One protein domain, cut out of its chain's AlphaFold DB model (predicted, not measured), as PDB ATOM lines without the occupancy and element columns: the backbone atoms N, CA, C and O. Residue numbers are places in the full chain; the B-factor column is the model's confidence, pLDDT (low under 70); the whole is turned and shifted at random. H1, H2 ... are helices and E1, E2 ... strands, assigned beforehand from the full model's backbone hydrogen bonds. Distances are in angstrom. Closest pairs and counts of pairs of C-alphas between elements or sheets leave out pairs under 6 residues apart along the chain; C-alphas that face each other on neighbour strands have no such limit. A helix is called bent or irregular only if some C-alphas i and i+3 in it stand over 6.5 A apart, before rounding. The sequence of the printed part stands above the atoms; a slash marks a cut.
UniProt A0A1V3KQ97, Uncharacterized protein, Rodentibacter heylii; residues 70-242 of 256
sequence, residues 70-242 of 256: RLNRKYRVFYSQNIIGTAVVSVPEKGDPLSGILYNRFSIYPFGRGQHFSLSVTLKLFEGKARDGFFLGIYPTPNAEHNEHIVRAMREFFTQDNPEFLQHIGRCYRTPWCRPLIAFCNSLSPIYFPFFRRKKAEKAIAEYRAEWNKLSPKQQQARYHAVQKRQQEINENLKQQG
ATOM      1  N   ARG A  70      94.386 249.572 305.720       79.75
ATOM      2  CA  ARG A  70      93.967 250.953 305.494       79.75
ATOM      3  C   ARG A  70      93.885 251.728 306.797       79.75
ATOM      4  O   ARG A  70      93.493 251.207 307.839       79.75
ATOM      5  N   LEU A  71      94.217 253.006 306.691       84.50
ATOM      6  CA  LEU A  71      94.172 253.964 307.782       84.50
ATOM      7  C   LEU A  71      93.044 254.958 307.500       84.50
ATOM      8  O   LEU A  71      92.889 255.434 306.375       84.50
ATOM      9  N   ASN A  72      92.228 255.263 308.507       85.81
ATOM     10  CA  ASN A  72      91.189 256.281 308.396       85.81
ATOM     11  C   ASN A  72      91.339 257.305 309.515       85.81
ATOM     12  O   ASN A  72      91.016 257.019 310.666       85.81
ATOM     13  N   ARG A  73      91.780 258.514 309.158       84.25
ATOM     14  CA  ARG A  73      91.938 259.627 310.098       84.25
ATOM     15  C   ARG A  73      90.602 260.125 310.644       84.25
ATOM     16  O   ARG A  73      90.488 260.308 311.847       84.25
ATOM     17  N   LYS A  74      89.583 260.285 309.787       86.12
ATOM     18  CA  LYS A  74      88.252 260.794 310.175       86.12
ATOM     19  C   LYS A  74      87.618 259.952 311.284       86.12
ATOM     20  O   LYS A  74      87.010 260.494 312.196       86.12
ATOM     21  N   TYR A  75      87.744 258.631 311.190       87.31
ATOM     22  CA  TYR A  75      87.219 257.710 312.199       87.31
ATOM     23  C   TYR A  75      88.264 257.274 313.234       87.31
ATOM     24  O   TYR A  75      87.893 256.559 314.157       87.31
ATOM     25  N   ARG A  76      89.532 257.687 313.083       90.62
ATOM     26  CA  ARG A  76      90.694 257.237 313.870       90.62
ATOM     27  C   ARG A  76      90.734 255.713 314.044       90.62
ATOM     28  O   ARG A  76      90.704 255.198 315.157       90.62
ATOM     29  N   VAL A  77      90.784 254.983 312.929       89.44
ATOM     30  CA  VAL A  77      90.843 253.508 312.925       89.44
ATOM     31  C   VAL A  77      91.859 252.959 311.927       89.44
ATOM     32  O   VAL A  77      92.049 253.515 310.838       89.44
ATOM     33  N   PHE A  78      92.437 251.813 312.277       87.19
ATOM     34  CA  PHE A  78      93.038 250.868 311.339       87.19
ATOM     35  C   PHE A  78      91.996 249.841 310.926       87.19
ATOM     36  O   PHE A  78      91.212 249.383 311.757       87.19
ATOM     37  N   TYR A  79      91.986 249.458 309.656       83.19
ATOM     38  CA  TYR A  79      91.079 248.423 309.190       83.19
ATOM     39  C   TYR A  79      91.613 247.688 307.967       83.19
ATOM     40  O   TYR A  79      92.364 248.237 307.160       83.19
ATOM     41  N   SER A  80      91.191 246.442 307.819       79.25
ATOM     42  CA  SER A  80      91.573 245.560 306.719       79.25
ATOM     43  C   SER A  80      90.383 244.713 306.282       79.25
ATOM     44  O   SER A  80      89.421 244.536 307.029       79.25
ATOM     45  N   GLN A  81      90.420 244.204 305.051       75.25
ATOM     46  CA  GLN A  81      89.435 243.236 304.568       75.25
ATOM     47  C   GLN A  81      90.137 242.010 304.013       75.25
ATOM     48  O   GLN A  81      91.039 242.135 303.187       75.25
ATOM     49  N   ASN A  82      89.667 240.838 304.420       70.31
ATOM     50  CA  ASN A  82      90.081 239.556 303.872       70.31
ATOM     51  C   ASN A  82      88.849 238.677 303.578       70.31
ATOM     52  O   ASN A  82      87.701 239.130 303.659       70.31
ATOM     53  N   ILE A  83      89.090 237.418 303.204       64.56
ATOM     54  CA  ILE A  83      88.032 236.427 302.942       64.56
ATOM     55  C   ILE A  83      87.154 236.220 304.178       64.56
ATOM     56  O   ILE A  83      85.937 236.098 304.058       64.56
ATOM     57  N   ILE A  84      87.766 236.212 305.363       68.00
ATOM     58  CA  ILE A  84      87.109 235.890 306.631       68.00
ATOM     59  C   ILE A  84      86.200 237.038 307.082       68.00
ATOM     60  O   ILE A  84      85.106 236.805 307.591       68.00
ATOM     61  N   GLY A  85      86.612 238.290 306.889       74.12
ATOM     62  CA  GLY A  85      85.886 239.419 307.443       74.12
ATOM     63  C   GLY A  85      86.547 240.771 307.226       74.12
ATOM     64  O   GLY A  85      87.242 241.028 306.243       74.12
ATOM     65  N   THR A  86      86.215 241.692 308.120       80.12
ATOM     66  CA  THR A  86      86.781 243.037 308.158       80.12
ATOM     67  C   THR A  86      87.254 243.290 309.574       80.12
ATOM     68  O   THR A  86      86.432 243.364 310.484       80.12
ATOM     69  N   ALA A  87      88.566 243.387 309.760       80.81
ATOM     70  CA  ALA A  87      89.138 243.749 311.042       80.81
ATOM     71  C   ALA A  87      89.152 245.270 311.175       80.81
ATOM     72  O   ALA A  87      89.473 245.980 310.220       80.81
ATOM     73  N   VAL A  88      88.796 245.764 312.358       86.44
ATOM     74  CA  VAL A  88      88.820 247.186 312.701       86.44
ATOM     75  C   VAL A  88      89.435 247.330 314.086       86.44
ATOM     76  O   VAL A  88      89.136 246.550 314.987       86.44
ATOM     77  N   VAL A  89      90.309 248.319 314.240       88.94
ATOM     78  CA  VAL A  89      90.978 248.665 315.494       88.94
ATOM     79  C   VAL A  89      90.949 250.180 315.663       88.94
ATOM     80  O   VAL A  89      91.291 250.913 314.733       88.94
ATOM     81  N   SER A  90      90.553 250.658 316.840       91.38
ATOM     82  CA  SER A  90      90.591 252.080 317.200       91.38
ATOM     83  C   SER A  90      92.012 252.573 317.461       91.38
ATOM     84  O   SER A  90      92.837 251.881 318.053       91.38
ATOM     85  N   VAL A  91      92.267 253.819 317.077       91.94
ATOM     86  CA  VAL A  91      93.490 254.559 317.394       91.94
ATOM     87  C   VAL A  91      93.209 255.474 318.584       91.94
ATOM     88  O   VAL A  91      92.232 256.227 318.524       91.94
ATOM     89  N   PRO A  92      94.038 255.460 319.645       91.62
ATOM     90  CA  PRO A  92      93.815 256.325 320.796       91.62
ATOM     91  C   PRO A  92      93.904 257.807 320.401       91.62
ATOM     92  O   PRO A  92      94.610 258.191 319.461       91.62
ATOM     93  N   GLU A  93      93.175 258.662 321.117       88.38
ATOM     94  CA  GLU A  93      93.245 260.117 320.921       88.38
ATOM     95  C   GLU A  93      94.551 260.707 321.461       88.38
ATOM     96  O   GLU A  93      95.092 261.640 320.873       88.38
ATOM     97  N   LYS A  94      95.073 260.140 322.556       87.88
ATOM     98  CA  LYS A  94      96.315 260.557 323.219       87.88
ATOM     99  C   LYS A  94      97.291 259.380 323.305       87.88
ATOM    100  O   LYS A  94      96.870 258.258 323.570       87.88
ATOM    101  N   GLY A  95      98.586 259.646 323.137       88.25
ATOM    102  CA  GLY A  95      99.649 258.631 323.160       88.25
ATOM    103  C   GLY A  95     100.030 258.106 321.770       88.25
ATOM    104  O   GLY A  95      99.724 258.744 320.764       88.25
ATOM    105  N   ASP A  96     100.717 256.957 321.710       90.50
ATOM    106  CA  ASP A  96     101.171 256.362 320.442       90.50
ATOM    107  C   ASP A  96      99.966 255.865 319.613       90.50
ATOM    108  O   ASP A  96      99.229 254.985 320.083       90.50
ATOM    109  N   PRO A  97      99.768 256.356 318.372       90.94
ATOM    110  CA  PRO A  97      98.719 255.873 317.478       90.94
ATOM    111  C   PRO A  97      98.749 254.362 317.224       90.94
ATOM    112  O   PRO A  97      97.710 253.767 316.942       90.94
ATOM    113  N   LEU A  98      99.914 253.717 317.332       91.19
ATOM    114  CA  LEU A  98     100.053 252.282 317.073       91.19
ATOM    115  C   LEU A  98      99.679 251.405 318.275       91.19
ATOM    116  O   LEU A  98      99.746 250.186 318.176       91.19
ATOM    117  N   SER A  99      99.224 251.985 319.391       89.81
ATOM    118  CA  SER A  99      98.912 251.237 320.623       89.81
ATOM    119  C   SER A  99      97.821 250.167 320.464       89.81
ATOM    120  O   SER A  99      97.663 249.327 321.342       89.81
ATOM    121  N   GLY A 100      97.039 250.200 319.380       87.12
ATOM    122  CA  GLY A 100      96.011 249.198 319.077       87.12
ATOM    123  C   GLY A 100      96.482 248.026 318.206       87.12
ATOM    124  O   GLY A 100      95.741 247.056 318.051       87.12
ATOM    125  N   ILE A 101      97.685 248.090 317.631       88.75
ATOM    126  CA  ILE A 101      98.184 247.101 316.666       88.75
ATOM    127  C   ILE A 101      99.488 246.463 317.150       88.75
ATOM    128  O   ILE A 101     100.193 247.021 317.982       88.75
ATOM    129  N   LEU A 102      99.813 245.294 316.600       89.88
ATOM    130  CA  LEU A 102     101.131 244.677 316.764       89.88
ATOM    131  C   LEU A 102     101.901 244.780 315.452       89.88
ATOM    132  O   LEU A 102     101.303 244.589 314.392       89.88
ATOM    133  N   TYR A 103     103.204 245.024 315.509       89.75
ATOM    134  CA  TYR A 103     104.061 245.039 314.328       89.75
ATOM    135  C   TYR A 103     105.436 244.411 314.570       89.75
ATOM    136  O   TYR A 103     105.962 244.409 315.686       89.75
ATOM    137  N   ASN A 104     106.027 243.897 313.494       89.19
ATOM    138  CA  ASN A 104     107.385 243.366 313.458       89.19
ATOM    139  C   ASN A 104     108.053 243.755 312.128       89.19
ATOM    140  O   ASN A 104     107.637 243.286 311.074       89.19
ATOM    141  N   ARG A 105     109.090 244.598 312.182       88.38
ATOM    142  CA  ARG A 105     109.899 245.062 311.037       88.38
ATOM    143  C   ARG A 105     110.817 243.987 310.445       88.38
ATOM    144  O   ARG A 105     111.331 244.180 309.350       88.38
ATOM    145  N   PHE A 106     111.046 242.897 311.168       86.56
ATOM    146  CA  PHE A 106     111.997 241.830 310.844       86.56
ATOM    147  C   PHE A 106     111.282 240.483 310.722       86.56
ATOM    148  O   PHE A 106     111.781 239.431 311.124       86.56
ATOM    149  N   SER A 107     110.059 240.501 310.200       80.25
ATOM    150  CA  SER A 107     109.307 239.283 309.944       80.25
ATOM    151  C   SER A 107     109.883 238.542 308.734       80.25
ATOM    152  O   SER A 107     110.490 239.145 307.839       80.25
ATOM    153  N   ILE A 108     109.686 237.224 308.698       76.81
ATOM    154  CA  ILE A 108     110.188 236.368 307.619       76.81
ATOM    155  C   ILE A 108     109.450 236.710 306.330       76.81
ATOM    156  O   ILE A 108     108.221 236.668 306.286       76.81
ATOM    157  N   TYR A 109     110.199 236.999 305.268       71.69
ATOM    158  CA  TYR A 109     109.611 237.131 303.942       71.69
ATOM    159  C   TYR A 109     109.327 235.737 303.358       71.69
ATOM    160  O   TYR A 109     110.276 234.971 303.162       71.69
ATOM    161  N   PRO A 110     108.063 235.390 303.027       63.44
ATOM    162  CA  PRO A 110     107.711 234.047 302.551       63.44
ATOM    163  C   PRO A 110     108.470 233.598 301.293       63.44
ATOM    164  O   PRO A 110     108.689 232.407 301.101       63.44
ATOM    165  N   PHE A 111     108.924 234.542 300.464       65.31
ATOM    166  CA  PHE A 111     109.709 234.270 299.252       65.31
ATOM    167  C   PHE A 111     111.199 234.634 299.404       65.31
ATOM    168  O   PHE A 111     111.941 234.659 298.427       65.31
ATOM    169  N   GLY A 112     111.650 234.932 300.626       63.34
ATOM    170  CA  GLY A 112     112.971 235.493 300.931       63.34
ATOM    171  C   GLY A 112     114.025 234.500 301.369       63.34
ATOM    172  O   GLY A 112     114.998 234.915 301.985       63.34
ATOM    173  N   ARG A 113     113.819 233.198 301.133       68.38
ATOM    174  CA  ARG A 113     114.726 232.130 301.597       68.38
ATOM    175  C   ARG A 113     115.056 232.231 303.101       68.38
ATOM    176  O   ARG A 113     116.184 231.976 303.503       68.38
ATOM    177  N   GLY A 114     114.083 232.637 303.921       69.50
ATOM    178  CA  GLY A 114     114.242 232.763 305.375       69.50
ATOM    179  C   GLY A 114     114.831 234.091 305.867       69.50
ATOM    180  O   GLY A 114     115.101 234.219 307.055       69.50
ATOM    181  N   GLN A 115     115.021 235.091 305.001       72.62
ATOM    182  CA  GLN A 115     115.525 236.398 305.429       72.62
ATOM    183  C   GLN A 115     114.463 237.234 306.173       72.62
ATOM    184  O   GLN A 115     113.270 237.228 305.844       72.62
ATOM    185  N   HIS A 116     114.933 237.976 307.179       74.81
ATOM    186  CA  HIS A 116     114.141 238.763 308.126       74.81
ATOM    187  C   HIS A 116     114.137 240.249 307.759       74.81
ATOM    188  O   HIS A 116     114.851 241.057 308.345       74.81
ATOM    189  N   PHE A 117     113.327 240.619 306.772       75.12
ATOM    190  CA  PHE A 117     113.246 242.007 306.304       75.12
ATOM    191  C   PHE A 117     111.824 242.459 305.965       75.12
ATOM    192  O   PHE A 117     111.652 243.511 305.357       75.12
ATOM    193  N   SER A 118     110.790 241.669 306.275       77.31
ATOM    194  CA  SER A 118     109.406 242.049 305.967       77.31
ATOM    195  C   SER A 118     108.728 242.699 307.168       77.31
ATOM    196  O   SER A 118     108.898 242.255 308.304       77.31
ATOM    197  N   LEU A 119     107.926 243.735 306.919       81.94
ATOM    198  CA  LEU A 119     107.067 244.310 307.944       81.94
ATOM    199  C   LEU A 119     105.802 243.464 308.059       81.94
ATOM    200  O   LEU A 119     105.036 243.366 307.106       81.94
ATOM    201  N   SER A 120     105.536 242.887 309.226       83.62
ATOM    202  CA  SER A 120     104.229 242.315 309.540       83.62
ATOM    203  C   SER A 120     103.460 243.216 310.497       83.62
ATOM    204  O   SER A 120     104.032 243.798 311.416       83.62
ATOM    205  N   VAL A 121     102.154 243.351 310.268       84.75
ATOM    206  CA  VAL A 121     101.223 244.095 311.119       84.75
ATOM    207  C   VAL A 121     100.015 243.224 311.410       84.75
ATOM    208  O   VAL A 121      99.390 242.695 310.496       84.75
ATOM    209  N   THR A 122      99.665 243.090 312.685       83.62
ATOM    210  CA  THR A 122      98.500 242.327 313.135       83.62
ATOM    211  C   THR A 122      97.476 243.254 313.768       83.62
ATOM    212  O   THR A 122      97.769 243.948 314.746       83.62
ATOM    213  N   LEU A 123      96.251 243.226 313.239       79.00
ATOM    214  CA  LEU A 123      95.103 243.888 313.853       79.00
ATOM    215  C   LEU A 123      94.448 242.920 314.844       79.00
ATOM    216  O   LEU A 123      93.929 241.872 314.456       79.00
ATOM    217  N   LYS A 124      94.480 243.245 316.138       65.62
ATOM    218  CA  LYS A 124      93.891 242.387 317.172       65.62
ATOM    219  C   LYS A 124      92.411 242.739 317.354       65.62
ATOM    220  O   LYS A 124      92.092 243.803 317.876       65.62
ATOM    221  N   LEU A 125      91.510 241.845 316.939       53.31
ATOM    222  CA  LEU A 125      90.093 241.942 317.302       53.31
ATOM    223  C   LEU A 125      89.903 241.668 318.797       53.31
ATOM    224  O   LEU A 125      90.653 240.901 319.409       53.31
ATOM    225  N   PHE A 126      88.862 242.278 319.361       51.12
ATOM    226  CA  PHE A 126      88.357 241.891 320.668       51.12
ATOM    227  C   PHE A 126      87.988 240.414 320.702       51.12
ATOM    228  O   PHE A 126      87.403 239.901 319.758       51.12
ATOM    229  N   GLU A 127      88.394 239.773 321.798       42.59
ATOM    230  CA  GLU A 127      88.123 238.383 322.165       42.59
ATOM    231  C   GLU A 127      88.451 237.332 321.085       42.59
ATOM    232  O   GLU A 127      87.663 236.941 320.231       42.59
ATOM    233  N   GLY A 128      89.660 236.781 321.207       35.47
ATOM    234  CA  GLY A 128      89.857 235.341 321.038       35.47
ATOM    235  C   GLY A 128      90.415 234.836 319.714       35.47
ATOM    236  O   GLY A 128      90.933 233.724 319.705       35.47
ATOM    237  N   LYS A 129      90.389 235.584 318.605       39.47
ATOM    238  CA  LYS A 129      90.982 235.092 317.342       39.47
ATOM    239  C   LYS A 129      91.680 236.212 316.570       39.47
ATOM    240  O   LYS A 129      91.090 236.834 315.692       39.47
ATOM    241  N   ALA A 130      92.957 236.453 316.878       43.25
ATOM    242  CA  ALA A 130      93.834 237.197 315.974       43.25
ATOM    243  C   ALA A 130      93.942 236.394 314.668       43.25
ATOM    244  O   ALA A 130      94.504 235.302 314.664       43.25
ATOM    245  N   ARG A 131      93.321 236.876 313.589       53.25
ATOM    246  CA  ARG A 131      93.286 236.170 312.294       53.25
ATOM    247  C   ARG A 131      93.886 236.965 311.140       53.25
ATOM    248  O   ARG A 131      94.096 236.412 310.068       53.25
ATOM    249  N   ASP A 132      94.231 238.224 311.387       56.75
ATOM    250  CA  ASP A 132      94.503 239.201 310.344       56.75
ATOM    251  C   ASP A 132      95.898 239.809 310.560       56.75
ATOM    252  O   ASP A 132      96.055 240.952 310.997       56.75
ATOM    253  N   GLY A 133      96.918 238.980 310.324       63.78
ATOM    254  CA  GLY A 133      98.301 239.412 310.142       63.78
ATOM    255  C   GLY A 133      98.550 239.714 308.665       63.78
ATOM    256  O   GLY A 133      98.270 238.879 307.806       63.78
ATOM    257  N   PHE A 134      99.057 240.904 308.363       70.00
ATOM    258  CA  PHE A 134      99.369 241.348 307.008       70.00
ATOM    259  C   PHE A 134     100.857 241.623 306.888       70.00
ATOM    260  O   PHE A 134     101.435 242.274 307.755       70.00
ATOM    261  N   PHE A 135     101.456 241.179 305.789       68.00
ATOM    262  CA  PHE A 135     102.800 241.593 305.409       68.00
ATOM    263  C   PHE A 135     102.700 242.854 304.550       68.00
ATOM    264  O   PHE A 135     102.013 242.872 303.526       68.00
ATOM    265  N   LEU A 136     103.350 243.920 304.995       67.06
ATOM    266  CA  LEU A 136     103.433 245.210 304.330       67.06
ATOM    267  C   LEU A 136     104.849 245.349 303.744       67.06
ATOM    268  O   LEU A 136     105.822 244.974 304.388       67.06
ATOM    269  N   GLY A 137     104.963 245.886 302.526       54.94
ATOM    270  CA  GLY A 137     106.263 246.196 301.913       54.94
ATOM    271  C   GLY A 137     106.869 245.067 301.074       54.94
ATOM    272  O   GLY A 137     107.989 244.640 301.338       54.94
ATOM    273  N   ILE A 138     106.160 244.585 300.043       54.34
ATOM    274  CA  ILE A 138     106.729 243.605 299.106       54.34
ATOM    275  C   ILE A 138     106.948 244.220 297.711       54.34
ATOM    276  O   ILE A 138     105.998 244.637 297.047       54.34
ATOM    277  N   TYR A 139     108.222 244.132 297.292       50.16
ATOM    278  CA  TYR A 139     108.854 244.306 295.968       50.16
ATOM    279  C   TYR A 139     109.426 245.694 295.584       50.16
ATOM    280  O   TYR A 139     108.743 246.699 295.776       50.16
ATOM    281  N   PRO A 140     110.641 245.761 294.970       45.44
ATOM    282  CA  PRO A 140     111.563 244.654 294.646       45.44
ATOM    283  C   PRO A 140     112.617 244.324 295.712       45.44
ATOM    284  O   PRO A 140     113.177 243.231 295.671       45.44
ATOM    285  N   THR A 141     112.883 245.198 296.686       52.97
ATOM    286  CA  THR A 141     113.933 244.942 297.690       52.97
ATOM    287  C   THR A 141     113.541 245.531 299.045       52.97
ATOM    288  O   THR A 141     113.806 246.699 299.316       52.97
ATOM    289  N   PRO A 142     112.835 244.766 299.884       59.44
ATOM    290  CA  PRO A 142     112.565 245.165 301.264       59.44
ATOM    291  C   PRO A 142     113.863 245.441 302.040       59.44
ATOM    292  O   PRO A 142     114.818 244.670 301.978       59.44
ATOM    293  N   ASN A 143     113.872 246.556 302.767       67.69
ATOM    294  CA  ASN A 143     114.973 247.036 303.601       67.69
ATOM    295  C   ASN A 143     114.407 247.343 305.003       67.69
ATOM    296  O   ASN A 143     113.273 247.811 305.124       67.69
ATOM    297  N   ALA A 144     115.179 247.100 306.063       71.12
ATOM    298  CA  ALA A 144     114.793 247.442 307.433       71.12
ATOM    299  C   ALA A 144     114.423 248.932 307.578       71.12
ATOM    300  O   ALA A 144     113.443 249.263 308.248       71.12
ATOM    301  N   GLU A 145     115.137 249.804 306.864       76.69
ATOM    302  CA  GLU A 145     114.853 251.239 306.773       76.69
ATOM    303  C   GLU A 145     113.475 251.516 306.142       76.69
ATOM    304  O   GLU A 145     112.685 252.311 306.644       76.69
ATOM    305  N   HIS A 146     113.107 250.780 305.089       76.00
ATOM    306  CA  HIS A 146     111.786 250.905 304.470       76.00
ATOM    307  C   HIS A 146     110.652 250.548 305.445       76.00
ATOM    308  O   HIS A 146     109.620 251.224 305.491       76.00
ATOM    309  N   ASN A 147     110.839 249.506 306.253       81.44
ATOM    310  CA  ASN A 147     109.838 249.097 307.237       81.44
ATOM    311  C   ASN A 147     109.686 250.139 308.346       81.44
ATOM    312  O   ASN A 147     108.567 250.433 308.771       81.44
ATOM    313  N   GLU A 148     110.797 250.732 308.780       83.50
ATOM    314  CA  GLU A 148     110.802 251.871 309.697       83.50
ATOM    315  C   GLU A 148     109.989 253.039 309.150       83.50
ATOM    316  O   GLU A 148     109.116 253.576 309.834       83.50
ATOM    317  N   HIS A 149     110.224 253.370 307.882       80.38
ATOM    318  CA  HIS A 149     109.531 254.435 307.184       80.38
ATOM    319  C   HIS A 149     108.020 254.206 307.140       80.38
ATOM    320  O   HIS A 149     107.251 255.132 307.394       80.38
ATOM    321  N   ILE A 150     107.572 252.973 306.888       80.56
ATOM    322  CA  ILE A 150     106.143 252.635 306.926       80.56
ATOM    323  C   ILE A 150     105.572 252.809 308.339       80.56
ATOM    324  O   ILE A 150     104.512 253.414 308.501       80.56
ATOM    325  N   VAL A 151     106.255 252.304 309.368       87.12
ATOM    326  CA  VAL A 151     105.794 252.408 310.763       87.12
ATOM    327  C   VAL A 151     105.687 253.871 311.203       87.12
ATOM    328  O   VAL A 151     104.667 254.273 311.772       87.12
ATOM    329  N   ARG A 152     106.689 254.694 310.885       85.50
ATOM    330  CA  ARG A 152     106.694 256.124 311.216       85.50
ATOM    331  C   ARG A 152     105.622 256.890 310.440       85.50
ATOM    332  O   ARG A 152     104.866 257.651 311.041       85.50
ATOM    333  N   ALA A 153     105.457 256.598 309.152       82.44
ATOM    334  CA  ALA A 153     104.384 257.150 308.332       82.44
ATOM    335  C   ALA A 153     102.986 256.854 308.898       82.44
ATOM    336  O   ALA A 153     102.129 257.737 308.933       82.44
ATOM    337  N   MET A 154     102.738 255.633 309.392       85.44
ATOM    338  CA  MET A 154     101.459 255.307 310.032       85.44
ATOM    339  C   MET A 154     101.197 256.181 311.265       85.44
ATOM    340  O   MET A 154     100.066 256.623 311.456       85.44
ATOM    341  N   ARG A 155     102.219 256.468 312.083       88.38
ATOM    342  CA  ARG A 155     102.085 257.374 313.237       88.38
ATOM    343  C   ARG A 155     101.790 258.799 312.803       88.38
ATOM    344  O   ARG A 155     100.800 259.374 313.251       88.38
ATOM    345  N   GLU A 156     102.604 259.340 311.902       85.81
ATOM    346  CA  GLU A 156     102.449 260.709 311.406       85.81
ATOM    347  C   GLU A 156     101.104 260.919 310.701       85.81
ATOM    348  O   GLU A 156     100.485 261.974 310.839       85.81
ATOM    349  N   PHE A 157     100.572 259.887 310.038       85.94
ATOM    350  CA  PHE A 157      99.234 259.917 309.449       85.94
ATOM    351  C   PHE A 157      98.115 260.168 310.474       85.94
ATOM    352  O   PHE A 157      97.042 260.624 310.084       85.94
ATOM    353  N   PHE A 158      98.312 259.882 311.760       87.06
ATOM    354  CA  PHE A 158      97.313 260.149 312.801       87.06
ATOM    355  C   PHE A 158      97.636 261.361 313.681       87.06
ATOM    356  O   PHE A 158      96.756 261.773 314.445       87.06
ATOM    357  N   THR A 159      98.848 261.918 313.590       87.50
ATOM    358  CA  THR A 159      99.307 263.032 314.437       87.50
ATOM    359  C   THR A 159      99.474 264.358 313.693       87.50
ATOM    360  O   THR A 159      99.205 265.393 314.287       87.50
ATOM    361  N   GLN A 160      99.879 264.358 312.420       83.81
ATOM    362  CA  GLN A 160     100.158 265.578 311.644       83.81
ATOM    363  C   GLN A 160      99.079 265.809 310.593       83.81
ATOM    364  O   GLN A 160      98.784 264.881 309.851       83.81
ATOM    365  N   ASP A 161      98.491 267.001 310.467       78.88
ATOM    366  CA  ASP A 161      97.420 267.279 309.483       78.88
ATOM    367  C   ASP A 161      97.846 267.114 308.025       78.88
ATOM    368  O   ASP A 161      97.130 266.489 307.240       78.88
ATOM    369  N   ASN A 162      99.048 267.576 307.689       77.31
ATOM    370  CA  ASN A 162      99.667 267.368 306.386       77.31
ATOM    371  C   ASN A 162     101.062 266.755 306.572       77.31
ATOM    372  O   ASN A 162     102.046 267.492 306.615       77.31
ATOM    373  N   PRO A 163     101.156 265.427 306.739       72.75
ATOM    374  CA  PRO A 163     102.430 264.796 307.014       72.75
ATOM    375  C   PRO A 163     103.415 264.969 305.858       72.75
ATOM    376  O   PRO A 163     103.119 264.592 304.718       72.75
ATOM    377  N   GLU A 164     104.612 265.466 306.152       71.38
ATOM    378  CA  GLU A 164     105.661 265.682 305.146       71.38
ATOM    379  C   GLU A 164     106.059 264.390 304.426       71.38
ATOM    380  O   GLU A 164     106.353 264.400 303.227       71.38
ATOM    381  N   PHE A 165     105.991 263.245 305.113       71.50
ATOM    382  CA  PHE A 165     106.303 261.958 304.505       71.50
ATOM    383  C   PHE A 165     105.406 261.651 303.290       71.50
ATOM    384  O   PHE A 165     105.870 261.037 302.329       71.50
ATOM    385  N   LEU A 166     104.146 262.114 303.253       66.75
ATOM    386  CA  LEU A 166     103.272 261.915 302.085       66.75
ATOM    387  C   LEU A 166     103.870 262.554 300.818       66.75
ATOM    388  O   LEU A 166     103.598 262.096 299.703       66.75
ATOM    389  N   GLN A 167     104.692 263.593 300.985       68.56
ATOM    390  CA  GLN A 167     105.372 264.306 299.908       68.56
ATOM    391  C   GLN A 167     106.689 263.621 299.514       68.56
ATOM    392  O   GLN A 167     106.956 263.472 298.320       68.56
ATOM    393  N   HIS A 168     107.477 263.178 300.502       60.34
ATOM    394  CA  HIS A 168     108.819 262.615 300.306       60.34
ATOM    395  C   HIS A 168     108.787 261.111 299.970       60.34
ATOM    396  O   HIS A 168     109.062 260.708 298.840       60.34
ATOM    397  N   ILE A 169     108.314 260.283 300.906       54.94
ATOM    398  CA  ILE A 169     108.109 258.829 300.749       54.94
ATOM    399  C   ILE A 169     107.147 258.541 299.595       54.94
ATOM    400  O   ILE A 169     107.353 257.619 298.808       54.94
ATOM    401  N   GLY A 170     106.124 259.382 299.424       51.75
ATOM    402  CA  GLY A 170     105.189 259.271 298.312       51.75
ATOM    403  C   GLY A 170     105.872 259.195 296.942       51.75
ATOM    404  O   GLY A 170     105.343 258.504 296.085       51.75
ATOM    405  N   ARG A 171     107.018 259.850 296.710       51.66
ATOM    406  CA  ARG A 171     107.753 259.757 295.432       51.66
ATOM    407  C   ARG A 171     108.511 258.434 295.292       51.66
ATOM    408  O   ARG A 171     108.446 257.832 294.226       51.66
ATOM    409  N   CYS A 172     109.149 257.965 296.363       49.69
ATOM    410  CA  CYS A 172     109.975 256.752 296.377       49.69
ATOM    411  C   CYS A 172     109.169 255.443 296.291       49.69
ATOM    412  O   CYS A 172     109.723 254.412 295.923       49.69
ATOM    413  N   TYR A 173     107.868 255.474 296.601       49.72
ATOM    414  CA  TYR A 173     106.993 254.287 296.599       49.72
ATOM    415  C   TYR A 173     105.816 254.388 295.613       49.72
ATOM    416  O   TYR A 173     104.815 253.681 295.748       49.72
ATOM    417  N   ARG A 174     105.908 255.274 294.611       47.59
ATOM    418  CA  ARG A 174     104.952 255.355 293.492       47.59
ATOM    419  C   ARG A 174     105.346 254.385 292.383       47.59
ATOM    420  O   ARG A 174     106.511 254.297 292.012       47.59
ATOM    421  N   THR A 175     104.364 253.711 291.791       46.69
ATOM    422  CA  THR A 175     104.564 253.074 290.485       46.69
ATOM    423  C   THR A 175     104.600 254.153 289.389       46.69
ATOM    424  O   THR A 175     103.827 255.107 289.471       46.69
ATOM    425  N   PRO A 176     105.454 254.040 288.350       43.59
ATOM    426  CA  PRO A 176     105.617 255.101 287.342       43.59
ATOM    427  C   PRO A 176     104.362 255.365 286.490       43.59
ATOM    428  O   PRO A 176     104.209 256.441 285.920       43.59
ATOM    429  N   TRP A 177     103.463 254.381 286.405       46.41
ATOM    430  CA  TRP A 177     102.415 254.299 285.375       46.41
ATOM    431  C   TRP A 177     100.994 254.565 285.894       46.41
ATOM    432  O   TRP A 177     100.055 254.655 285.111       46.41
ATOM    433  N   CYS A 178     100.824 254.710 287.209       43.44
ATOM    434  CA  CYS A 178      99.568 255.106 287.836       43.44
ATOM    435  C   CYS A 178      99.871 256.177 288.885       43.44
ATOM    436  O   CYS A 178     100.883 256.113 289.577       43.44
ATOM    437  N   ARG A 179      98.951 257.121 289.092       43.91
ATOM    438  CA  ARG A 179      98.893 257.888 290.344       43.91
ATOM    439  C   ARG A 179      97.923 257.199 291.313       43.91
ATOM    440  O   ARG A 179      96.804 257.693 291.452       43.91
ATOM    441  N   PRO A 180      98.243 256.063 291.967       43.06
ATOM    442  CA  PRO A 180      97.390 255.623 293.049       43.06
ATOM    443  C   PRO A 180      97.750 256.418 294.308       43.06
ATOM    444  O   PRO A 180      98.880 256.884 294.481       43.06
ATOM    445  N   LEU A 181      96.765 256.554 295.197       39.62
ATOM    446  CA  LEU A 181      96.989 256.875 296.601       39.62
ATOM    447  C   LEU A 181      98.218 256.111 297.093       39.62
ATOM    448  O   LEU A 181      98.382 254.951 296.720       39.62
ATOM    449  N   ILE A 182      99.053 256.779 297.889       39.59
ATOM    450  CA  ILE A 182     100.340 256.271 298.360       39.59
ATOM    451  C   ILE A 182     100.235 254.778 298.640       39.59
ATOM    452  O   ILE A 182      99.415 254.362 299.464       39.59
ATOM    453  N   ALA A 183     101.023 253.993 297.905       42.34
ATOM    454  CA  ALA A 183     101.127 252.555 298.057       42.34
ATOM    455  C   ALA A 183     101.837 252.237 299.379       42.34
ATOM    456  O   ALA A 183     102.905 251.635 299.411       42.34
ATOM    457  N   PHE A 184     101.249 252.649 300.501       39.53
ATOM    458  CA  PHE A 184     101.488 251.941 301.734       39.53
ATOM    459  C   PHE A 184     100.960 250.538 301.494       39.53
ATOM    460  O   PHE A 184      99.761 250.332 301.304       39.53
ATOM    461  N   CYS A 185     101.889 249.588 301.506       42.31
ATOM    462  CA  CYS A 185     101.583 248.178 301.655       42.31
ATOM    463  C   CYS A 185     101.046 247.511 300.380       42.31
ATOM    464  O   CYS A 185      99.929 246.989 300.350       42.31
ATOM    465  N   ASN A 186     101.881 247.428 299.341       39.47
ATOM    466  CA  ASN A 186     101.740 246.339 298.375       39.47
ATOM    467  C   ASN A 186     101.991 245.018 299.117       39.47
ATOM    468  O   ASN A 186     103.130 244.589 299.283       39.47
ATOM    469  N   SER A 187     100.923 244.383 299.600       43.53
ATOM    470  CA  SER A 187     100.929 242.938 299.771       43.53
ATOM    471  C   SER A 187     100.646 242.366 298.386       43.53
ATOM    472  O   SER A 187      99.490 242.254 297.972       43.53
ATOM    473  N   LEU A 188     101.693 242.046 297.631       39.53
ATOM    474  CA  LEU A 188     101.574 241.066 296.556       39.53
ATOM    475  C   LEU A 188     101.232 239.736 297.230       39.53
ATOM    476  O   LEU A 188     102.109 238.945 297.561       39.53
ATOM    477  N   SER A 189      99.955 239.535 297.537       38.84
ATOM    478  CA  SER A 189      99.479 238.202 297.833       38.84
ATOM    479  C   SER A 189      99.093 237.571 296.511       38.84
ATOM    480  O   SER A 189      98.190 238.091 295.851       38.84
ATOM    481  N   PRO A 190      99.734 236.459 296.124       38.78
ATOM    482  CA  PRO A 190      99.324 235.718 294.941       38.78
ATOM    483  C   PRO A 190      97.887 235.182 295.073       38.78
ATOM    484  O   PRO A 190      97.293 234.797 294.074       38.78
ATOM    485  N   ILE A 191      97.313 235.164 296.289       44.53
ATOM    486  CA  ILE A 191      95.971 234.651 296.577       44.53
ATOM    487  C   ILE A 191      95.330 235.477 297.712       44.53
ATOM    488  O   ILE A 191      95.253 235.024 298.849       44.53
ATOM    489  N   TYR A 192      94.863 236.702 297.448       48.16
ATOM    490  CA  TYR A 192      93.833 237.334 298.296       48.16
ATOM    491  C   TYR A 192      92.809 238.087 297.438       48.16
ATOM    492  O   TYR A 192      92.908 239.287 297.202       48.16
ATOM    493  N   PHE A 193      91.773 237.363 297.019       45.41
ATOM    494  CA  PHE A 193      90.428 237.921 296.855       45.41
ATOM    495  C   PHE A 193      89.716 237.828 298.207       45.41
ATOM    496  O   PHE A 193      90.000 236.879 298.923       45.41
ATOM    497  N   PRO A 194      88.821 238.752 298.602       51.94
ATOM    498  CA  PRO A 194      87.934 239.510 297.732       51.94
ATOM    499  C   PRO A 194      88.369 240.963 297.519       51.94
ATOM    500  O   PRO A 194      89.045 241.567 298.351       51.94
ATOM    501  N   PHE A 195      87.889 241.556 296.422       59.50
ATOM    502  CA  PHE A 195      87.921 243.001 296.209       59.50
ATOM    503  C   PHE A 195      87.490 243.744 297.474       59.50
ATOM    504  O   PHE A 195      86.396 243.514 297.990       59.50
ATOM    505  N   PHE A 196      88.320 244.675 297.935       69.62
ATOM    506  CA  PHE A 196      87.950 245.578 299.018       69.62
ATOM    507  C   PHE A 196      86.607 246.262 298.709       69.62
ATOM    508  O   PHE A 196      86.482 246.987 297.714       69.62
ATOM    509  N   ARG A 197      85.612 246.072 299.579       76.62
ATOM    510  CA  ARG A 197      84.272 246.656 299.444       76.62
ATOM    511  C   ARG A 197      84.114 247.818 300.415       76.62
ATOM    512  O   ARG A 197      83.975 247.606 301.619       76.62
ATOM    513  N   ARG A 198      84.059 249.049 299.896       80.81
ATOM    514  CA  ARG A 198      83.930 250.271 300.713       80.81
ATOM    515  C   ARG A 198      82.727 250.230 301.660       80.81
ATOM    516  O   ARG A 198      82.911 250.411 302.855       80.81
ATOM    517  N   LYS A 199      81.539 249.883 301.152       87.06
ATOM    518  CA  LYS A 199      80.318 249.760 301.970       87.06
ATOM    519  C   LYS A 199      80.472 248.746 303.117       87.06
ATOM    520  O   LYS A 199      79.993 248.993 304.215       87.06
ATOM    521  N   LYS A 200      81.182 247.630 302.883       84.56
ATOM    522  CA  LYS A 200      81.471 246.619 303.919       84.56
ATOM    523  C   LYS A 200      82.412 247.175 304.996       84.56
ATOM    524  O   LYS A 200      82.165 246.952 306.173       84.56
ATOM    525  N   ALA A 201      83.440 247.935 304.601       82.69
ATOM    526  CA  ALA A 201      84.339 248.607 305.546       82.69
ATOM    527  C   ALA A 201      83.597 249.646 306.384       82.69
ATOM    528  O   ALA A 201      83.741 249.655 307.597       82.69
ATOM    529  N   GLU A 202      82.804 250.508 305.749       88.44
ATOM    530  CA  GLU A 202      82.060 251.561 306.449       88.44
ATOM    531  C   GLU A 202      81.078 250.967 307.466       88.44
ATOM    532  O   GLU A 202      81.030 251.436 308.601       88.44
ATOM    533  N   LYS A 203      80.381 249.881 307.102       90.81
ATOM    534  CA  LYS A 203      79.519 249.132 308.023       90.81
ATOM    535  C   LYS A 203      80.305 248.554 309.208       90.81
ATOM    536  O   LYS A 203      79.944 248.821 310.349       90.81
ATOM    537  N   ALA A 204      81.407 247.846 308.953       88.56
ATOM    538  CA  ALA A 204      82.231 247.257 310.012       88.56
ATOM    539  C   ALA A 204      82.844 248.315 310.947       88.56
ATOM    540  O   ALA A 204      82.928 248.107 312.153       88.56
ATOM    541  N   ILE A 205      83.248 249.473 310.410       89.75
ATOM    542  CA  ILE A 205      83.748 250.597 311.212       89.75
ATOM    543  C   ILE A 205      82.638 251.146 312.111       89.75
ATOM    544  O   ILE A 205      82.890 251.420 313.282       89.75
ATOM    545  N   ALA A 206      81.421 251.310 311.588       92.69
ATOM    546  CA  ALA A 206      80.291 251.790 312.376       92.69
ATOM    547  C   ALA A 206      79.931 250.816 313.511       92.69
ATOM    548  O   ALA A 206      79.809 251.246 314.656       92.69
ATOM    549  N   GLU A 207      79.841 249.517 313.212       91.75
ATOM    550  CA  GLU A 207      79.572 248.455 314.193       91.75
ATOM    551  C   GLU A 207      80.657 248.403 315.276       91.75
ATOM    552  O   GLU A 207      80.355 248.451 316.467       91.75
ATOM    553  N   TYR A 208      81.930 248.404 314.873       89.81
ATOM    554  CA  TYR A 208      83.048 248.407 315.813       89.81
ATOM    555  C   TYR A 208      83.025 249.632 316.728       89.81
ATOM    556  O   TYR A 208      83.232 249.506 317.932       89.81
ATOM    557  N   ARG A 209      82.762 250.827 316.181       91.12
ATOM    558  CA  ARG A 209      82.684 252.054 316.985       91.12
ATOM    559  C   ARG A 209      81.512 252.018 317.957       91.12
ATOM    560  O   ARG A 209      81.674 252.475 319.083       91.12
ATOM    561  N   ALA A 210      80.369 251.472 317.551       92.31
ATOM    562  CA  ALA A 210      79.227 251.308 318.442       92.31
ATOM    563  C   ALA A 210      79.587 250.426 319.646       92.31
ATOM    564  O   ALA A 210      79.305 250.812 320.775       92.31
ATOM    565  N   GLU A 211      80.277 249.301 319.433       91.31
ATOM    566  CA  GLU A 211      80.747 248.438 320.526       91.31
ATOM    567  C   GLU A 211      81.862 249.085 321.360       91.31
ATOM    568  O   GLU A 211      81.844 249.021 322.588       91.31
ATOM    569  N   TRP A 212      82.821 249.750 320.716       90.38
ATOM    570  CA  TRP A 212      83.923 250.437 321.394       90.38
ATOM    571  C   TRP A 212      83.429 251.546 322.327       90.38
ATOM    572  O   TRP A 212      83.925 251.692 323.446       90.38
ATOM    573  N   ASN A 213      82.411 252.291 321.896       91.44
ATOM    574  CA  ASN A 213      81.831 253.390 322.663       91.44
ATOM    575  C   ASN A 213      81.014 252.922 323.879       91.44
ATOM    576  O   ASN A 213      80.763 253.732 324.766       91.44
ATOM    577  N   LYS A 214      80.621 251.641 323.961       94.50
ATOM    578  CA  LYS A 214      79.984 251.077 325.170       94.50
ATOM    579  C   LYS A 214      80.971 250.898 326.327       94.50
ATOM    580  O   LYS A 214      80.557 250.732 327.470       94.50
ATOM    581  N   LEU A 215      82.270 250.877 326.036       92.50
ATOM    582  CA  LEU A 215      83.318 250.644 327.025       92.50
ATOM    583  C   LEU A 215      83.621 251.921 327.798       92.50
ATOM    584  O   LEU A 215      83.717 253.002 327.218       92.50
ATOM    585  N   SER A 216      83.888 251.786 329.096       95.06
ATOM    586  CA  SER A 216      84.418 252.904 329.875       95.06
ATOM    587  C   SER A 216      85.831 253.288 329.403       95.06
ATOM    588  O   SER A 216      86.577 252.423 328.925       95.06
ATOM    589  N   PRO A 217      86.272 254.543 329.606       93.31
ATOM    590  CA  PRO A 217      87.634 254.962 329.265       93.31
ATOM    591  C   PRO A 217      88.717 254.062 329.882       93.31
ATOM    592  O   PRO A 217      89.705 253.732 329.231       93.31
ATOM    593  N   LYS A 218      88.499 253.572 331.111       93.88
ATOM    594  CA  LYS A 218      89.407 252.628 331.782       93.88
ATOM    595  C   LYS A 218      89.492 251.285 331.048       93.88
ATOM    596  O   LYS A 218      90.579 250.729 330.918       93.88
ATOM    597  N   GLN A 219      88.368 250.770 330.546       92.62
ATOM    598  CA  GLN A 219      88.339 249.533 329.758       92.62
ATOM    599  C   GLN A 219      89.020 249.712 328.399       92.62
ATOM    600  O   GLN A 219      89.783 248.841 327.987       92.62
ATOM    601  N   GLN A 220      88.786 250.836 327.719       91.62
ATOM    602  CA  GLN A 220      89.467 251.164 326.464       91.62
ATOM    603  C   GLN A 220      90.988 251.230 326.664       91.62
ATOM    604  O   GLN A 220      91.744 250.584 325.938       91.62
ATOM    605  N   GLN A 221      91.430 251.917 327.718       91.69
ATOM    606  CA  GLN A 221      92.845 252.052 328.052       91.69
ATOM    607  C   GLN A 221      93.493 250.708 328.417       91.69
ATOM    608  O   GLN A 221      94.590 250.403 327.952       91.69
ATOM    609  N   ALA A 222      92.803 249.860 329.186       91.94
ATOM    610  CA  ALA A 222      93.285 248.517 329.507       91.94
ATOM    611  C   ALA A 222      93.511 247.664 328.246       91.94
ATOM    612  O   ALA A 222      94.466 246.890 328.173       91.94
ATOM    613  N   ARG A 223      92.661 247.835 327.227       90.38
ATOM    614  CA  ARG A 223      92.776 247.123 325.950       90.38
ATOM    615  C   ARG A 223      94.009 247.579 325.162       90.38
ATOM    616  O   ARG A 223      94.720 246.722 324.642       90.38
ATOM    617  N   TYR A 224      94.322 248.877 325.149       91.12
ATOM    618  CA  TYR A 224      95.578 249.381 324.582       91.12
ATOM    619  C   TYR A 224      96.807 248.885 325.347       91.12
ATOM    620  O   TYR A 224      97.744 248.380 324.734       91.12
ATOM    621  N   HIS A 225      96.787 248.929 326.681       91.31
ATOM    622  CA  HIS A 225      97.902 248.433 327.491       91.31
ATOM    623  C   HIS A 225      98.189 246.945 327.272       91.31
ATOM    624  O   HIS A 225      99.349 246.542 327.222       91.31
ATOM    625  N   ALA A 226      97.155 246.122 327.080       90.56
ATOM    626  CA  ALA A 226      97.334 244.707 326.771       90.56
ATOM    627  C   ALA A 226      98.052 244.480 325.427       90.56
ATOM    628  O   ALA A 226      98.832 243.537 325.291       90.56
ATOM    629  N   VAL A 227      97.795 245.330 324.428       90.00
ATOM    630  CA  VAL A 227      98.491 245.279 323.135       90.00
ATOM    631  C   VAL A 227      99.920 245.801 323.271       90.00
ATOM    632  O   VAL A 227     100.841 245.135 322.811       90.00
ATOM    633  N   GLN A 228     100.125 246.921 323.967       91.31
ATOM    634  CA  GLN A 228     101.453 247.485 324.225       91.31
ATOM    635  C   GLN A 228     102.365 246.502 324.965       91.31
ATOM    636  O   GLN A 228     103.498 246.297 324.543       91.31
ATOM    637  N   LYS A 229     101.857 245.827 326.004       92.94
ATOM    638  CA  LYS A 229     102.603 244.778 326.711       92.94
ATOM    639  C   LYS A 229     103.029 243.663 325.756       92.94
ATOM    640  O   LYS A 229     104.180 243.247 325.751       92.94
ATOM    641  N   ARG A 230     102.118 243.218 324.885       91.44
ATOM    642  CA  ARG A 230     102.449 242.196 323.885       91.44
ATOM    643  C   ARG A 230     103.461 242.696 322.851       91.44
ATOM    644  O   ARG A 230     104.280 241.912 322.385       91.44
ATOM    645  N   GLN A 231     103.422 243.977 322.491       92.62
ATOM    646  CA  GLN A 231     104.415 244.583 321.607       92.62
ATOM    647  C   GLN A 231     105.798 244.653 322.268       92.62
ATOM    648  O   GLN A 231     106.789 244.382 321.597       92.62
ATOM    649  N   GLN A 232     105.871 244.953 323.568       94.12
ATOM    650  CA  GLN A 232     107.122 244.923 324.335       94.12
ATOM    651  C   GLN A 232     107.738 243.522 324.330       94.12
ATOM    652  O   GLN A 232     108.906 243.381 323.987       94.12
ATOM    653  N   GLU A 233     106.936 242.479 324.572       94.19
ATOM    654  CA  GLU A 233     107.394 241.082 324.487       94.19
ATOM    655  C   GLU A 233     107.964 240.741 323.093       94.19
ATOM    656  O   GLU A 233     108.976 240.048 322.978       94.19
ATOM    657  N   ILE A 234     107.340 241.242 322.017       91.56
ATOM    658  CA  ILE A 234     107.853 241.083 320.644       91.56
ATOM    659  C   ILE A 234     109.192 241.811 320.476       91.56
ATOM    660  O   ILE A 234     110.124 241.242 319.909       91.56
ATOM    661  N   ASN A 235     109.298 243.050 320.963       94.50
ATOM    662  CA  ASN A 235     110.516 243.855 320.858       94.50
ATOM    663  C   ASN A 235     111.684 243.210 321.616       94.50
ATOM    664  O   ASN A 235     112.783 243.130 321.075       94.50
ATOM    665  N   GLU A 236     111.451 242.718 322.835       95.62
ATOM    666  CA  GLU A 236     112.464 242.046 323.655       95.62
ATOM    667  C   GLU A 236     112.966 240.761 322.994       95.62
ATOM    668  O   GLU A 236     114.176 240.545 322.911       95.62
ATOM    669  N   ASN A 237     112.058 239.943 322.455       93.75
ATOM    670  CA  ASN A 237     112.425 238.717 321.748       93.75
ATOM    671  C   ASN A 237     113.254 239.020 320.487       93.75
ATOM    672  O   ASN A 237     114.302 238.417 320.264       93.75
ATOM    673  N   LEU A 238     112.843 240.009 319.690       91.75
ATOM    674  CA  LEU A 238     113.608 240.432 318.513       91.75
ATOM    675  C   LEU A 238     114.979 240.998 318.900       91.75
ATOM    676  O   LEU A 238     115.972 240.684 318.245       91.75
ATOM    677  N   LYS A 239     115.064 241.750 320.002       93.88
ATOM    678  CA  LYS A 239     116.328 242.294 320.512       93.88
ATOM    679  C   LYS A 239     117.303 241.188 320.922       93.88
ATOM    680  O   LYS A 239     118.488 241.303 320.626       93.88
ATOM    681  N   GLN A 240     116.820 240.103 321.534       93.38
ATOM    682  CA  GLN A 240     117.642 238.921 321.844       93.38
ATOM    683  C   GLN A 240     118.218 238.256 320.583       93.38
ATOM    684  O   GLN A 240     119.287 237.658 320.640       93.38
ATOM    685  N   GLN A 241     117.541 238.401 319.443       90.06
ATOM    686  CA  GLN A 241     117.992 237.920 318.133       90.06
ATOM    687  C   GLN A 241     118.848 238.951 317.368       90.06
ATOM    688  O   GLN A 241     119.231 238.700 316.229       90.06
ATOM    689  N   GLY A 242     119.145 240.113 317.964       90.62
ATOM    690  CA  GLY A 242     119.916 241.191 317.332       90.62
ATOM    691  C   GLY A 242     119.100 242.150 316.454       90.62
ATOM    692  O   GLY A 242     119.684 242.983 315.764       90.62
TER     693      GLY A 242
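This is residues 70 to 242 of the 256 residues of an uncharacterized protein of Rodentibacter heylii (UniProt A0A1V3KQ97). Two small three-stranded sheets meet where one end of the second, at residues 123 and 132, comes to E2 and E3 of the first; the second sheet, strongly twisted, is held between the helices H2 and H5, while H4 covers one face of the first. H4 and the long H5 make a corner, with residues 213 to 219 standing free there, and a long loop, residues 173 to 197, runs from the short H3, beside H2, to H4. The printed part has 173 residues with six named strands and five named helices, in the order E1 E2 E3 H1 E4 E5 E6 H2 H3 H4 H5. Both sheets, E1 - E2 - E3 and E4 - E5 - E6, are antiparallel, and the class is mixed, helices and strands. The whole is compact, with a radius of gyration of the C-alphas of 16.3 A and spans of 45 by 41 by 34 A.

E1, residues 70 to 72, begins at C-alpha 70, (93.967, 250.953, 305.494). E2 is residues 77 to 81 and E3 residues 86 to 90, each 13.3 A long. H1, residues 97 to 100, is irregular: C-alphas 97 and 100 are 7.4 A apart. E4, residues 101 to 108, is 18.5 A long and bends by 75 degrees at residue 105. E5, residues 116 to 123, measures 20.5 A, and E6, residues 132 to 136, 12.3 A. H2, residues 144 to 159, is 23.1 A long, beginning at (114.793, 247.442, 307.433), and H3 is residues 165 to 172. H4, residues 198 to 213, is 22.3 A long. H5, residues 217 to 240, is the longest helix, 34.8 A, ending at C-alpha 240, (117.642, 238.921, 321.844).

E1 E2 E3 is a meander, each strand the antiparallel neighbour of the one before, with N 70 and O 79 2.8 A apart and N 78 and O 89 2.9 A apart. H4 is on this sheet, two layers, at a height of 8.3 A, over E2 and E3 and slantwise to the strands, at 44 degrees to E3 on the local plane; the closest C-alphas of H4 and E3 are those of Ile 205 and Val 88, 6.3 A. The C-alphas of Val 89 and Leu 123, the closest of E3 and E5, are 6.5 A apart. E4 E5 E6 is a second meander, with N 104 and O 120 2.9 A apart and N 121 and O 134 2.8 A apart. H2 is on it at a height of 10.7 A, over E5 and along the strands; the closest C-alphas of H2 and E5, Asn 147 and Leu 119, are 5.6 A apart. H5 is on the opposite face, at a height of 7.6 A, over E4 and along the strands; the C-alphas of Gln 231 and Leu 102 are its closest to E4, at 5.9 A. H1 touches H5, with residues 223 to 228 of H5 alone, and the closest C-alphas, Ser 99 and Tyr 224, are 5.5 A apart. H1 also touches H2, with residues 154 to 159 of H2 alone, closest at the C-alphas of Pro 97 and Arg 155, 5.6 A. H2 and H3, a helical hairpin, only just touch, with 3 pairs of C-alphas within 8 A, the closest being Ala 153 and Phe 165, 6.4 A; residues 149 to 153 of H2 alone take part. H4 and H5 are close but not clearly touching, at a steep tilt of 69.8 degrees, only just short of about perpendicular. Every O i to N i+4 pair is within hydrogen-bond range in H4 and H5, 11 of 12 in H2 and 1 of 4 in H3, where 3 of 5 O i to N i+3 pairs are; H1 is too short for an i+4 pair.

The two C-alphas farthest apart, those of Trp 177 and Lys 218, are 48.2 A from each other. The printed part has no cut. The link from H3 to H4, 25 residues, is long. The mean pLDDT of the printed part is 75.0, and 57 residues are under 70: 83 to 84, 110 to 114, 124 to 133, 135 to 143 and 166 to 196.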